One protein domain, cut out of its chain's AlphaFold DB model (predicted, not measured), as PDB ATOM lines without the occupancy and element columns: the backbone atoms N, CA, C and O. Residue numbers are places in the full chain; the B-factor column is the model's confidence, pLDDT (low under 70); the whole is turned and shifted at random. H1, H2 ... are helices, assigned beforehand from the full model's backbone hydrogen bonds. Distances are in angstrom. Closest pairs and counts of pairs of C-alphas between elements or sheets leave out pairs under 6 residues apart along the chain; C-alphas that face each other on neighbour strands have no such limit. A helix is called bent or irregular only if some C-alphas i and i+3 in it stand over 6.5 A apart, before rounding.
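Overview. This is residues 657 to 751 of the 961 residues of an uncharacterized protein of Myxococcales bacterium (UniProt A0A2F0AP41). Two long helices, H2 and H3, run side by side in opposite ways with a gap between them, and residues 690 to 696 stick out where they join. At their other end the short H6 packs on H2, with H4 and then H5 following on one side and the small H1 near the end of H3. The printed part has 95 residues, with six named helices, H1 to H6 in chain order, and no named strand; the class is all helix. It is only just compact, close to loose, with a radius of gyration of the C-alphas of 14.7 A and spans of 41 by 34 by 20 A.

Along the chain. H1 is residues 658 to 661, from C-alpha 658 at (-16.698, -25.839, -52.639). H2, residues 674 to 690, is 24.9 A long. H3, residues 697 to 712, is 19.1 A long and irregular, with C-alphas 707 and 710 7.2 A apart and a kink of 47 degrees near residue 706. H4 is residues 716 to 721, H5 residues 729 to 736, and H6 residues 745 to 751, ending at C-alpha 751 at (-33.629, -20.079, -54.942).

Arrangement. H1 and H3 are close but not clearly touching, the closest C-alphas, of Met 661 and Phe 711, 7.4 A apart. H2 and H3 are also close but not clearly touching, at a shallow tilt of 7 degrees, opposite ways; their closest C-alphas, of Ala 690 and Leu 697, are 6.7 A apart. H2 touches H6 with residues 675 to 676 alone, closest at the C-alphas of Val 675 and Gln 749, 6.1 A. H4 touches H5 at a steep tilt of 59 degrees, with the C-alphas of Met 720 and Leu 731 closest at 6.2 A. H4 also touches H6, closest at the C-alphas of Leu 717 and Glu 751, 6.5 A. Every O i to N i+4 pair is within hydrogen-bond range in H4, H5 and H6, against 12 of 13 in H2 and 10 of 12 in H3; H1 is too short for such a pair.

Size, cuts and confidence. The C-alphas farthest apart, of Gln 668 and Gly 695, are 41.2 A apart. The printed part has no cut, and the link from H1 to H2, 12 residues, is long. Mean pLDDT of the printed part is 70.9, and residues 685 to 710 and 722 to 728 are under 70.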
ATOM      1  N   LEU A 657     -19.849 -28.711 -52.854       75.62
ATOM      2  CA  LEU A 657     -20.155 -27.395 -53.441       75.62
ATOM      3  C   LEU A 657     -18.940 -26.457 -53.507       75.62
ATOM      4  O   LEU A 657     -18.877 -25.587 -54.376       75.62
ATOM      5  N   ARG A 658     -17.922 -26.661 -52.659       76.00
ATOM      6  CA  ARG A 658     -16.698 -25.839 -52.639       76.00
ATOM      7  C   ARG A 658     -15.923 -25.805 -53.962       76.00
ATOM      8  O   ARG A 658     -15.475 -24.716 -54.311       76.00
ATOM      9  N   PRO A 659     -15.799 -26.902 -54.740       76.81
ATOM     10  CA  PRO A 659     -15.083 -26.847 -56.012       76.81
ATOM     11  C   PRO A 659     -15.688 -25.849 -57.008       76.81
ATOM     12  O   PRO A 659     -14.957 -25.212 -57.766       76.81
ATOM     13  N   TYR A 660     -17.011 -25.695 -56.968       78.81
ATOM     14  CA  TYR A 660     -17.757 -24.739 -57.781       78.81
ATOM     15  C   TYR A 660     -17.658 -23.319 -57.205       78.81
ATOM     16  O   TYR A 660     -17.514 -22.361 -57.957       78.81
ATOM     17  N   MET A 661     -17.651 -23.172 -55.872       70.56
ATOM     18  CA  MET A 661     -17.514 -21.863 -55.214       70.56
ATOM     19  C   MET A 661     -16.132 -21.220 -55.376       70.56
ATOM     20  O   MET A 661     -16.055 -20.006 -55.572       70.56
ATOM     21  N   ASP A 662     -15.063 -22.016 -55.295       72.88
ATOM     22  CA  ASP A 662     -13.673 -21.546 -55.386       72.88
ATOM     23  C   ASP A 662     -13.191 -21.452 -56.855       72.88
ATOM     24  O   ASP A 662     -12.040 -21.111 -57.120       72.88
ATOM     25  N   GLY A 663     -14.067 -21.754 -57.826       71.31
ATOM     26  CA  GLY A 663     -13.795 -21.651 -59.265       71.31
ATOM     27  C   GLY A 663     -12.969 -22.798 -59.858       71.31
ATOM     28  O   GLY A 663     -12.611 -22.752 -61.032       71.31
ATOM     29  N   THR A 664     -12.671 -23.840 -59.076       78.88
ATOM     30  CA  THR A 664     -11.919 -25.024 -59.540       78.88
ATOM     31  C   THR A 664     -12.713 -25.925 -60.492       78.88
ATOM     32  O   THR A 664     -12.116 -26.689 -61.247       78.88
ATOM     33  N   ARG A 665     -14.050 -25.834 -60.480       77.31
ATOM     34  CA  ARG A 665     -14.945 -26.412 -61.487       77.31
ATOM     35  C   ARG A 665     -15.925 -25.347 -61.992       77.31
ATOM     36  O   ARG A 665     -16.382 -24.539 -61.182       77.31
ATOM     37  N   PRO A 666     -16.275 -25.342 -63.290       78.12
ATOM     38  CA  PRO A 666     -17.290 -24.440 -63.823       78.12
ATOM     39  C   PRO A 666     -18.642 -24.673 -63.142       78.12
ATOM     40  O   PRO A 666     -19.097 -25.808 -63.034       78.12
ATOM     41  N   GLU A 667     -19.333 -23.605 -62.739       73.12
ATOM     42  CA  GLU A 667     -20.679 -23.693 -62.137       73.12
ATOM     43  C   GLU A 667     -21.730 -24.327 -63.071       73.12
ATOM     44  O   GLU A 667     -22.786 -24.762 -62.620       73.12
ATOM     45  N   GLN A 668     -21.446 -24.372 -64.375       76.38
ATOM     46  CA  GLN A 668     -22.280 -25.004 -65.403       76.38
ATOM     47  C   GLN A 668     -22.310 -26.534 -65.259       76.38
ATOM     48  O   GLN A 668     -23.291 -27.162 -65.637       76.38
ATOM     49  N   ASP A 669     -21.268 -27.107 -64.651       79.50
ATOM     50  CA  ASP A 669     -21.106 -28.549 -64.442       79.50
ATOM     51  C   ASP A 669     -21.662 -28.999 -63.079       79.50
ATOM     52  O   ASP A 669     -21.339 -30.085 -62.583       79.50
ATOM     53  N   LEU A 670     -22.419 -28.131 -62.400       80.12
ATOM     54  CA  LEU A 670     -23.067 -28.450 -61.136       80.12
ATOM     55  C   LEU A 670     -24.284 -29.348 -61.408       80.12
ATOM     56  O   LEU A 670     -25.225 -28.884 -62.050       80.12
ATOM     57  N   PRO A 671     -24.320 -30.598 -60.912       80.94
ATOM     58  CA  PRO A 671     -25.433 -31.495 -61.196       80.94
ATOM     59  C   PRO A 671     -26.726 -30.998 -60.548       80.94
ATOM     60  O   PRO A 671     -26.710 -30.590 -59.379       80.94
ATOM     61  N   ASP A 672     -27.844 -31.114 -61.263       75.56
ATOM     62  CA  ASP A 672     -29.164 -30.726 -60.763       75.56
ATOM     63  C   ASP A 672     -29.515 -31.436 -59.443       75.56
ATOM     64  O   ASP A 672     -29.164 -32.599 -59.198       75.56
ATOM     65  N   GLY A 673     -30.160 -30.693 -58.541       74.12
ATOM     66  CA  GLY A 673     -30.561 -31.170 -57.214       74.12
ATOM     67  C   GLY A 673     -29.412 -31.368 -56.215       74.12
ATOM     68  O   GLY A 673     -29.649 -31.795 -55.085       74.12
ATOM     69  N   SER A 674     -28.158 -31.065 -56.576       76.06
ATOM     70  CA  SER A 674     -27.020 -31.181 -55.644       76.06
ATOM     71  C   SER A 674     -27.110 -30.189 -54.491       76.06
ATOM     72  O   SER A 674     -26.785 -30.545 -53.360       76.06
ATOM     73  N   VAL A 675     -27.595 -28.980 -54.768       77.88
ATOM     74  CA  VAL A 675     -27.858 -27.950 -53.758       77.88
ATOM     75  C   VAL A 675     -28.979 -28.373 -52.814       77.88
ATOM     76  O   VAL A 675     -28.765 -28.366 -51.606       77.88
ATOM     77  N   ALA A 676     -30.118 -28.811 -53.359       77.75
ATOM     78  CA  ALA A 676     -31.273 -29.242 -52.573       77.75
ATOM     79  C   ALA A 676     -30.907 -30.374 -51.601       77.75
ATOM     80  O   ALA A 676     -31.095 -30.241 -50.400       77.75
ATOM     81  N   ARG A 677     -30.227 -31.428 -52.081       79.00
ATOM     82  CA  ARG A 677     -29.788 -32.552 -51.228       79.00
ATOM     83  C   ARG A 677     -28.899 -32.128 -50.058       79.00
ATOM     84  O   ARG A 677     -28.981 -32.716 -48.980       79.00
ATOM     85  N   VAL A 678     -27.996 -31.174 -50.280       74.75
ATOM     86  CA  VAL A 678     -27.094 -30.673 -49.235       74.75
ATOM     87  C   VAL A 678     -27.852 -29.778 -48.254       74.75
ATOM     88  O   VAL A 678     -27.667 -29.912 -47.044       74.75
ATOM     89  N   ALA A 679     -28.724 -28.909 -48.763       74.38
ATOM     90  CA  ALA A 679     -29.550 -28.019 -47.957       74.38
ATOM     91  C   ALA A 679     -30.552 -28.800 -47.087       74.38
ATOM     92  O   ALA A 679     -30.624 -28.556 -45.885       74.38
ATOM     93  N   ASP A 680     -31.216 -29.822 -47.631       76.19
ATOM     94  CA  ASP A 680     -32.148 -30.689 -46.897       76.19
ATOM     95  C   ASP A 680     -31.466 -31.461 -45.765       76.19
ATOM     96  O   ASP A 680     -32.034 -31.622 -44.682       76.19
ATOM     97  N   ARG A 681     -30.224 -31.922 -45.980       73.50
ATOM     98  CA  ARG A 681     -29.416 -32.562 -44.928       73.50
ATOM     99  C   ARG A 681     -29.039 -31.578 -43.826       73.50
ATOM    100  O   ARG A 681     -29.104 -31.947 -42.658       73.50
ATOM    101  N   LEU A 682     -28.666 -30.350 -44.185       71.31
ATOM    102  CA  LEU A 682     -28.375 -29.270 -43.236       71.31
ATOM    103  C   LEU A 682     -29.608 -28.913 -42.397       71.31
ATOM    104  O   LEU A 682     -29.517 -28.884 -41.173       71.31
ATOM    105  N   VAL A 683     -30.761 -28.712 -43.039       72.12
ATOM    106  CA  VAL A 683     -32.033 -28.403 -42.369       72.12
ATOM    107  C   VAL A 683     -32.521 -29.575 -41.515       72.12
ATOM    108  O   VAL A 683     -32.994 -29.364 -40.403       72.12
ATOM    109  N   SER A 684     -32.361 -30.818 -41.971       72.44
ATOM    110  CA  SER A 684     -32.739 -31.994 -41.175       72.44
ATOM    111  C   SER A 684     -31.828 -32.187 -39.961       72.44
ATOM    112  O   SER A 684     -32.325 -32.430 -38.867       72.44
ATOM    113  N   ALA A 685     -30.513 -32.006 -40.121       66.56
ATOM    114  CA  ALA A 685     -29.568 -32.071 -39.009       66.56
ATOM    115  C   ALA A 685     -29.789 -30.953 -37.975       66.56
ATOM    116  O   ALA A 685     -29.498 -31.154 -36.803       66.56
ATOM    117  N   LEU A 686     -30.288 -29.793 -38.407       64.25
ATOM    118  CA  LEU A 686     -30.736 -28.699 -37.544       64.25
ATOM    119  C   LEU A 686     -32.024 -29.046 -36.788       64.25
ATOM    120  O   LEU A 686     -32.106 -28.853 -35.578       64.25
ATOM    121  N   ALA A 687     -33.020 -29.569 -37.504       63.62
ATOM    122  CA  ALA A 687     -34.326 -29.910 -36.954       63.62
ATOM    123  C   ALA A 687     -34.247 -30.969 -35.848       63.62
ATOM    124  O   ALA A 687     -34.810 -30.774 -34.777       63.62
ATOM    125  N   ASP A 688     -33.459 -32.030 -36.061       63.59
ATOM    126  CA  ASP A 688     -33.249 -33.112 -35.085       63.59
ATOM    127  C   ASP A 688     -32.650 -32.635 -33.743       63.59
ATOM    128  O   ASP A 688     -32.524 -33.422 -32.801       63.59
ATOM    129  N   GLN A 689     -32.214 -31.374 -33.676       57.19
ATOM    130  CA  GLN A 689     -31.492 -30.766 -32.560       57.19
ATOM    131  C   GLN A 689     -32.328 -29.715 -31.845       57.19
ATOM    132  O   GLN A 689     -32.234 -29.608 -30.623       57.19
ATOM    133  N   ALA A 690     -33.207 -29.023 -32.575       53.06
ATOM    134  CA  ALA A 690     -34.246 -28.197 -31.970       53.06
ATOM    135  C   ALA A 690     -35.182 -29.011 -31.068       53.06
ATOM    136  O   ALA A 690     -35.573 -28.522 -30.012       53.06
ATOM    137  N   ASP A 691     -35.439 -30.275 -31.415       50.16
ATOM    138  CA  ASP A 691     -36.258 -31.185 -30.606       50.16
ATOM    139  C   ASP A 691     -35.544 -31.718 -29.343       50.16
ATOM    140  O   ASP A 691     -36.189 -32.341 -28.498       50.16
ATOM    141  N   LYS A 692     -34.220 -31.525 -29.196       50.38
ATOM    142  CA  LYS A 692     -33.421 -32.180 -28.137       50.38
ATOM    143  C   LYS A 692     -32.864 -31.246 -27.062       50.38
ATOM    144  O   LYS A 692     -32.795 -31.685 -25.918       50.38
ATOM    145  N   GLU A 693     -32.514 -29.992 -27.362       47.94
ATOM    146  CA  GLU A 693     -31.992 -29.041 -26.358       47.94
ATOM    147  C   GLU A 693     -32.316 -27.572 -26.721       47.94
ATOM    148  O   GLU A 693     -31.734 -26.991 -27.636       47.94
ATOM    149  N   SER A 694     -33.201 -26.923 -25.955       44.66
ATOM    150  CA  SER A 694     -33.701 -25.550 -26.172       44.66
ATOM    151  C   SER A 694     -32.716 -24.413 -25.827       44.66
ATOM    152  O   SER A 694     -33.096 -23.245 -25.834       44.66
ATOM    153  N   GLY A 695     -31.447 -24.720 -25.531       43.47
ATOM    154  CA  GLY A 695     -30.465 -23.739 -25.038       43.47
ATOM    155  C   GLY A 695     -29.450 -23.206 -26.058       43.47
ATOM    156  O   GLY A 695     -28.961 -22.097 -25.882       43.47
ATOM    157  N   ASN A 696     -29.136 -23.953 -27.127       48.72
ATOM    158  CA  ASN A 696     -27.949 -23.688 -27.972       48.72
ATOM    159  C   ASN A 696     -28.245 -23.412 -29.459       48.72
ATOM    160  O   ASN A 696     -27.326 -23.314 -30.276       48.72
ATOM    161  N   LEU A 697     -29.517 -23.248 -29.833       50.31
ATOM    162  CA  LEU A 697     -29.939 -23.054 -31.230       50.31
ATOM    163  C   LEU A 697     -29.360 -21.770 -31.856       50.31
ATOM    164  O   LEU A 697     -28.968 -21.767 -33.023       50.31
ATOM    165  N   HIS A 698     -29.182 -20.711 -31.058       50.81
ATOM    166  CA  HIS A 698     -28.578 -19.449 -31.500       50.81
ATOM    167  C   HIS A 698     -27.086 -19.573 -31.862       50.81
ATOM    168  O   HIS A 698     -26.645 -19.048 -32.892       50.81
ATOM    169  N   GLU A 699     -26.302 -20.302 -31.061       50.66
ATOM    170  CA  GLU A 699     -24.883 -20.568 -31.341       50.66
ATOM    171  C   GLU A 699     -24.716 -21.468 -32.569       50.66
ATOM    172  O   GLU A 699     -23.900 -21.187 -33.454       50.66
ATOM    173  N   LEU A 700     -25.546 -22.514 -32.655       52.97
ATOM    174  CA  LEU A 700     -25.606 -23.442 -33.784       52.97
ATOM    175  C   LEU A 700     -25.900 -22.696 -35.086       52.97
ATOM    176  O   LEU A 700     -25.218 -22.858 -36.101       52.97
ATOM    177  N   GLY A 701     -26.879 -21.804 -35.011       54.25
ATOM    178  CA  GLY A 701     -27.286 -20.926 -36.079       54.25
ATOM    179  C   GLY A 701     -26.212 -19.983 -36.588       54.25
ATOM    180  O   GLY A 701     -25.983 -19.859 -37.792       54.25
ATOM    181  N   THR A 702     -25.500 -19.357 -35.656       54.81
ATOM    182  CA  THR A 702     -24.369 -18.474 -35.951       54.81
ATOM    183  C   THR A 702     -23.232 -19.240 -36.627       54.81
ATOM    184  O   THR A 702     -22.618 -18.743 -37.577       54.81
ATOM    185  N   ALA A 703     -22.978 -20.479 -36.201       54.88
ATOM    186  CA  ALA A 703     -21.959 -21.326 -36.802       54.88
ATOM    187  C   ALA A 703     -22.335 -21.781 -38.222       54.88
ATOM    188  O   ALA A 703     -21.501 -21.725 -39.126       54.88
ATOM    189  N   ILE A 704     -23.596 -22.152 -38.458       56.56
ATOM    190  CA  ILE A 704     -24.087 -22.484 -39.802       56.56
ATOM    191  C   ILE A 704     -24.049 -21.268 -40.711       56.56
ATOM    192  O   ILE A 704     -23.627 -21.397 -41.855       56.56
ATOM    193  N   ARG A 705     -24.399 -20.078 -40.210       63.06
ATOM    194  CA  ARG A 705     -24.205 -18.836 -40.959       63.06
ATOM    195  C   ARG A 705     -22.734 -18.704 -41.340       63.06
ATOM    196  O   ARG A 705     -22.423 -18.651 -42.517       63.06
ATOM    197  N   ARG A 706     -21.789 -18.801 -40.405       60.06
ATOM    198  CA  ARG A 706     -20.353 -18.707 -40.725       60.06
ATOM    199  C   ARG A 706     -19.901 -19.650 -41.857       60.06
ATOM    200  O   ARG A 706     -19.132 -19.223 -42.718       60.06
ATOM    201  N   GLU A 707     -20.384 -20.892 -41.871       59.44
ATOM    202  CA  GLU A 707     -19.943 -21.923 -42.825       59.44
ATOM    203  C   GLU A 707     -20.752 -21.958 -44.140       59.44
ATOM    204  O   GLU A 707     -20.184 -22.207 -45.206       59.44
ATOM    205  N   ALA A 708     -22.059 -21.688 -44.100       64.06
ATOM    206  CA  ALA A 708     -22.978 -21.755 -45.243       64.06
ATOM    207  C   ALA A 708     -23.260 -20.385 -45.886       64.06
ATOM    208  O   ALA A 708     -23.758 -20.324 -47.009       64.06
ATOM    209  N   TYR A 709     -22.902 -19.270 -45.239       67.19
ATOM    210  CA  TYR A 709     -23.219 -17.921 -45.728       67.19
ATOM    211  C   TYR A 709     -22.629 -17.632 -47.103       67.19
ATOM    212  O   TYR A 709     -23.316 -17.105 -47.967       67.19
ATOM    213  N   ARG A 710     -21.388 -18.048 -47.376       68.44
ATOM    214  CA  ARG A 710     -20.766 -17.832 -48.700       68.44
ATOM    215  C   ARG A 710     -21.519 -18.522 -49.837       68.44
ATOM    216  O   ARG A 710     -21.478 -18.049 -50.970       68.44
ATOM    217  N   PHE A 711     -22.178 -19.630 -49.520       74.75
ATOM    218  CA  PHE A 711     -22.994 -20.393 -50.450       74.75
ATOM    219  C   PHE A 711     -24.366 -19.742 -50.636       74.75
ATOM    220  O   PHE A 711     -24.766 -19.434 -51.756       74.75
ATOM    221  N   LEU A 712     -25.047 -19.451 -49.528       73.44
ATOM    222  CA  LEU A 712     -26.367 -18.827 -49.516       73.44
ATOM    223  C   LEU A 712     -26.362 -17.436 -50.162       73.44
ATOM    224  O   LEU A 712     -27.268 -17.106 -50.920       73.44
ATOM    225  N   MET A 713     -25.282 -16.672 -49.985       76.81
ATOM    226  CA  MET A 713     -25.080 -15.367 -50.618       76.81
ATOM    227  C   MET A 713     -24.871 -15.437 -52.138       76.81
ATOM    228  O   MET A 713     -24.649 -14.406 -52.765       76.81
ATOM    229  N   ARG A 714     -24.943 -16.612 -52.775       81.12
ATOM    230  CA  ARG A 714     -25.037 -16.722 -54.242       81.12
ATOM    231  C   ARG A 714     -26.465 -16.559 -54.758       81.12
ATOM    232  O   ARG A 714     -26.621 -16.241 -55.939       81.12
ATOM    233  N   SER A 715     -27.459 -16.747 -53.889       84.94
ATOM    234  CA  SER A 715     -28.864 -16.448 -54.150       84.94
ATOM    235  C   SER A 715     -29.138 -14.958 -53.957       84.94
ATOM    236  O   SER A 715     -28.811 -14.385 -52.919       84.94
ATOM    237  N   LYS A 716     -29.769 -14.332 -54.948       82.25
ATOM    238  CA  LYS A 716     -30.239 -12.949 -54.872       82.25
ATOM    239  C   LYS A 716     -31.446 -12.831 -53.940       82.25
ATOM    240  O   LYS A 716     -31.538 -11.857 -53.206       82.25
ATOM    241  N   LEU A 717     -32.311 -13.843 -53.915       81.00
ATOM    242  CA  LEU A 717     -33.437 -13.910 -52.983       81.00
ATOM    243  C   LEU A 717     -32.961 -13.959 -51.519       81.00
ATOM    244  O   LEU A 717     -33.448 -13.194 -50.692       81.00
ATOM    245  N   ILE A 718     -31.947 -14.773 -51.202       80.06
ATOM    246  CA  ILE A 718     -31.365 -14.806 -49.851       80.06
ATOM    247  C   ILE A 718     -30.661 -13.488 -49.514       80.06
ATOM    248  O   ILE A 718     -30.778 -13.023 -48.388       80.06
ATOM    249  N   GLN A 719     -29.963 -12.859 -50.468       76.25
ATOM    250  CA  GLN A 719     -29.378 -11.527 -50.257       76.25
ATOM    251  C   GLN A 719     -30.441 -10.483 -49.895       76.25
ATOM    252  O   GLN A 719     -30.186  -9.658 -49.028       76.25
ATOM    253  N   MET A 720     -31.619 -10.533 -50.523       75.19
ATOM    254  CA  MET A 720     -32.737  -9.637 -50.202       75.19
ATOM    255  C   MET A 720     -33.314  -9.903 -48.807       75.19
ATOM    256  O   MET A 720     -33.742  -8.974 -48.137       75.19
ATOM    257  N   ALA A 721     -33.282 -11.154 -48.343       70.56
ATOM    258  CA  ALA A 721     -33.669 -11.495 -46.976       70.56
ATOM    259  C   ALA A 721     -32.658 -11.025 -45.912       70.56
ATOM    260  O   ALA A 721     -33.003 -10.942 -44.733       70.56
ATOM    261  N   GLN A 722     -31.413 -10.715 -46.292       64.31
ATOM    262  CA  GLN A 722     -30.391 -10.231 -45.360       64.31
ATOM    263  C   GLN A 722     -30.595  -8.743 -45.050       64.31
ATOM    264  O   GLN A 722     -30.597  -7.906 -45.944       64.31
ATOM    265  N   GLY A 723     -30.706  -8.406 -43.765       54.69
ATOM    266  CA  GLY A 723     -30.805  -7.022 -43.281       54.69
ATOM    267  C   GLY A 723     -32.235  -6.505 -43.118       54.69
ATOM    268  O   GLY A 723     -32.480  -5.742 -42.188       54.69
ATOM    269  N   GLU A 724     -33.176  -6.970 -43.943       54.88
ATOM    270  CA  GLU A 724     -34.597  -6.588 -43.865       54.88
ATOM    271  C   GLU A 724     -35.518  -7.718 -43.368       54.88
ATOM    272  O   GLU A 724     -36.661  -7.453 -43.007       54.88
ATOM    273  N   GLY A 725     -35.032  -8.967 -43.300       63.16
ATOM    274  CA  GLY A 725     -35.814 -10.133 -42.873       63.16
ATOM    275  C   GLY A 725     -36.871 -10.585 -43.892       63.16
ATOM    276  O   GLY A 725     -36.951 -10.074 -45.008       63.16
ATOM    277  N   VAL A 726     -37.708 -11.559 -43.512       60.78
ATOM    278  CA  VAL A 726     -38.816 -12.093 -44.349       60.78
ATOM    279  C   VAL A 726     -39.993 -11.124 -44.549       60.78
ATOM    280  O   VAL A 726     -40.970 -11.447 -45.222       60.78
ATOM    281  N   THR A 727     -39.899  -9.923 -43.985       60.44
ATOM    282  CA  THR A 727     -40.948  -8.896 -43.993       60.44
ATOM    283  C   THR A 727     -40.764  -7.859 -45.107       60.44
ATOM    284  O   THR A 727     -41.656  -7.043 -45.339       60.44
ATOM    285  N   SER A 728     -39.651  -7.887 -45.848       68.38
ATOM    286  CA  SER A 728     -39.449  -6.992 -46.996       68.38
ATOM    287  C   SER A 728     -40.453  -7.280 -48.116       68.38
ATOM    288  O   SER A 728     -40.594  -8.421 -48.568       68.38
ATOM    289  N   HIS A 729     -41.108  -6.231 -48.627       74.38
ATOM    290  CA  HIS A 729     -42.050  -6.336 -49.748       74.38
ATOM    291  C   HIS A 729     -41.415  -7.014 -50.966       74.38
ATOM    292  O   HIS A 729     -42.013  -7.898 -51.570       74.38
ATOM    293  N   ALA A 730     -40.185  -6.630 -51.323       72.94
ATOM    294  CA  ALA A 730     -39.528  -7.150 -52.517       72.94
ATOM    295  C   ALA A 730     -39.244  -8.658 -52.412       72.94
ATOM    296  O   ALA A 730     -39.280  -9.373 -53.414       72.94
ATOM    297  N   LEU A 731     -38.977  -9.140 -51.198       76.56
ATOM    298  CA  LEU A 731     -38.777 -10.556 -50.920       76.56
ATOM    299  C   LEU A 731     -40.098 -11.330 -50.974       76.56
ATOM    300  O   LEU A 731     -40.165 -12.353 -51.649       76.56
ATOM    301  N   GLN A 732     -41.146 -10.838 -50.314       75.88
ATOM    302  CA  GLN A 732     -42.464 -11.476 -50.345       75.88
ATOM    303  C   GLN A 732     -43.058 -11.512 -51.751       75.88
ATOM    304  O   GLN A 732     -43.625 -12.522 -52.154       75.88
ATOM    305  N   GLU A 733     -42.857 -10.452 -52.532       78.31
ATOM    306  CA  GLU A 733     -43.281 -10.394 -53.927       78.31
ATOM    307  C   GLU A 733     -42.532 -11.415 -54.793       78.31
ATOM    308  O   GLU A 733     -43.132 -12.088 -55.637       78.31
ATOM    309  N   ALA A 734     -41.229 -11.594 -54.553       79.88
ATOM    310  CA  ALA A 734     -40.445 -12.626 -55.223       79.88
ATOM    311  C   ALA A 734     -40.922 -14.043 -54.863       79.88
ATOM    312  O   ALA A 734     -40.996 -14.888 -55.757       79.88
ATOM    313  N   ILE A 735     -41.265 -14.284 -53.589       80.19
ATOM    314  CA  ILE A 735     -41.841 -15.547 -53.094       80.19
ATOM    315  C   ILE A 735     -43.203 -15.808 -53.744       80.19
ATOM    316  O   ILE A 735     -43.405 -16.877 -54.317       80.19
ATOM    317  N   ARG A 736     -44.100 -14.814 -53.743       79.38
ATOM    318  CA  ARG A 736     -45.427 -14.896 -54.371       79.38
ATOM    319  C   ARG A 736     -45.336 -15.301 -55.839       79.38
ATOM    320  O   ARG A 736     -46.025 -16.218 -56.272       79.38
ATOM    321  N   CYS A 737     -44.467 -14.635 -56.598       78.94
ATOM    322  CA  CYS A 737     -44.333 -14.877 -58.034       78.94
ATOM    323  C   CYS A 737     -43.557 -16.163 -58.370       78.94
ATOM    324  O   CYS A 737     -43.432 -16.504 -59.546       78.94
ATOM    325  N   GLY A 738     -42.964 -16.845 -57.379       79.50
ATOM    326  CA  GLY A 738     -42.079 -17.994 -57.605       79.50
ATOM    327  C   GLY A 738     -40.867 -17.661 -58.485       79.50
ATOM    328  O   GLY A 738     -40.328 -18.529 -59.175       79.50
ATOM    329  N   HIS A 739     -40.459 -16.390 -58.531       78.94
ATOM    330  CA  HIS A 739     -39.429 -15.929 -59.453       78.94
ATOM    331  C   HIS A 739     -38.031 -16.320 -58.969       78.94
ATOM    332  O   HIS A 739     -37.622 -16.027 -57.844       78.94
ATOM    333  N   VAL A 740     -37.257 -16.923 -59.870       81.69
ATOM    334  CA  VAL A 740     -35.823 -17.155 -59.686       81.69
ATOM    335  C   VAL A 740     -35.073 -15.924 -60.206       81.69
ATOM    336  O   VAL A 740     -35.050 -15.638 -61.403       81.69
ATOM    337  N   LEU A 741     -34.481 -15.164 -59.291       83.56
ATOM    338  CA  LEU A 741     -33.814 -13.880 -59.516       83.56
ATOM    339  C   LEU A 741     -32.320 -14.025 -59.844       83.56
ATOM    340  O   LEU A 741     -31.712 -13.138 -60.458       83.56
ATOM    341  N   SER A 742     -31.701 -15.117 -59.407       86.38
ATOM    342  CA  SER A 742     -30.278 -15.379 -59.590       86.38
ATOM    343  C   SER A 742     -29.944 -15.716 -61.038       86.38
ATOM    344  O   SER A 742     -30.598 -16.526 -61.685       86.38
ATOM    345  N   LYS A 743     -28.858 -15.130 -61.555       81.75
ATOM    346  CA  LYS A 743     -28.364 -15.426 -62.914       81.75
ATOM    347  C   LYS A 743     -27.357 -16.582 -62.950       81.75
ATOM    348  O   LYS A 743     -27.215 -17.248 -63.973       81.75
ATOM    349  N   ASN A 744     -26.656 -16.831 -61.844       83.12
ATOM    350  CA  ASN A 744     -25.653 -17.892 -61.733       83.12
ATOM    351  C   ASN A 744     -26.312 -19.252 -61.418       83.12
ATOM    352  O   ASN A 744     -27.382 -19.287 -60.817       83.12
ATOM    353  N   SER A 745     -25.717 -20.364 -61.871       81.94
ATOM    354  CA  SER A 745     -26.326 -21.709 -61.768       81.94
ATOM    355  C   SER A 745     -26.563 -22.120 -60.310       81.94
ATOM    356  O   SER A 745     -27.647 -22.566 -59.939       81.94
ATOM    357  N   LEU A 746     -25.568 -21.858 -59.460       83.00
ATOM    358  CA  LEU A 746     -25.586 -22.184 -58.039       83.00
ATOM    359  C   LEU A 746     -26.708 -21.452 -57.286       83.00
ATOM    360  O   LEU A 746     -27.505 -22.070 -56.591       83.00
ATOM    361  N   GLY A 747     -26.807 -20.139 -57.475       85.44
ATOM    362  CA  GLY A 747     -27.824 -19.276 -56.885       85.44
ATOM    363  C   GLY A 747     -29.232 -19.610 -57.363       85.44
ATOM    364  O   GLY A 747     -30.157 -19.558 -56.561       85.44
ATOM    365  N   ARG A 748     -29.398 -20.025 -58.628       86.00
ATOM    366  CA  ARG A 748     -30.691 -20.504 -59.141       86.00
ATOM    367  C   ARG A 748     -31.172 -21.751 -58.410       86.00
ATOM    368  O   ARG A 748     -32.320 -21.782 -57.985       86.00
ATOM    369  N   GLN A 749     -30.298 -22.740 -58.212       86.38
ATOM    370  CA  GLN A 749     -30.665 -23.948 -57.468       86.38
ATOM    371  C   GLN A 749     -30.957 -23.654 -55.982       86.38
ATOM    372  O   GLN A 749     -31.828 -24.292 -55.400       86.38
ATOM    373  N   VAL A 750     -30.270 -22.676 -55.369       85.00
ATOM    374  CA  VAL A 750     -30.578 -22.222 -53.995       85.00
ATOM    375  C   VAL A 750     -31.962 -21.575 -53.922       85.00
ATOM    376  O   VAL A 750     -32.712 -21.847 -52.991       85.00
ATOM    377  N   GLU A 751     -32.315 -20.734 -54.893       88.19
ATOM    378  CA  GLU A 751     -33.629 -20.079 -54.942       88.19
ATOM    379  C   GLU A 751     -34.766 -21.058 -55.214       88.19
ATOM    380  O   GLU A 751     -35.809 -20.951 -54.582       88.19
TER     381      GLU A 751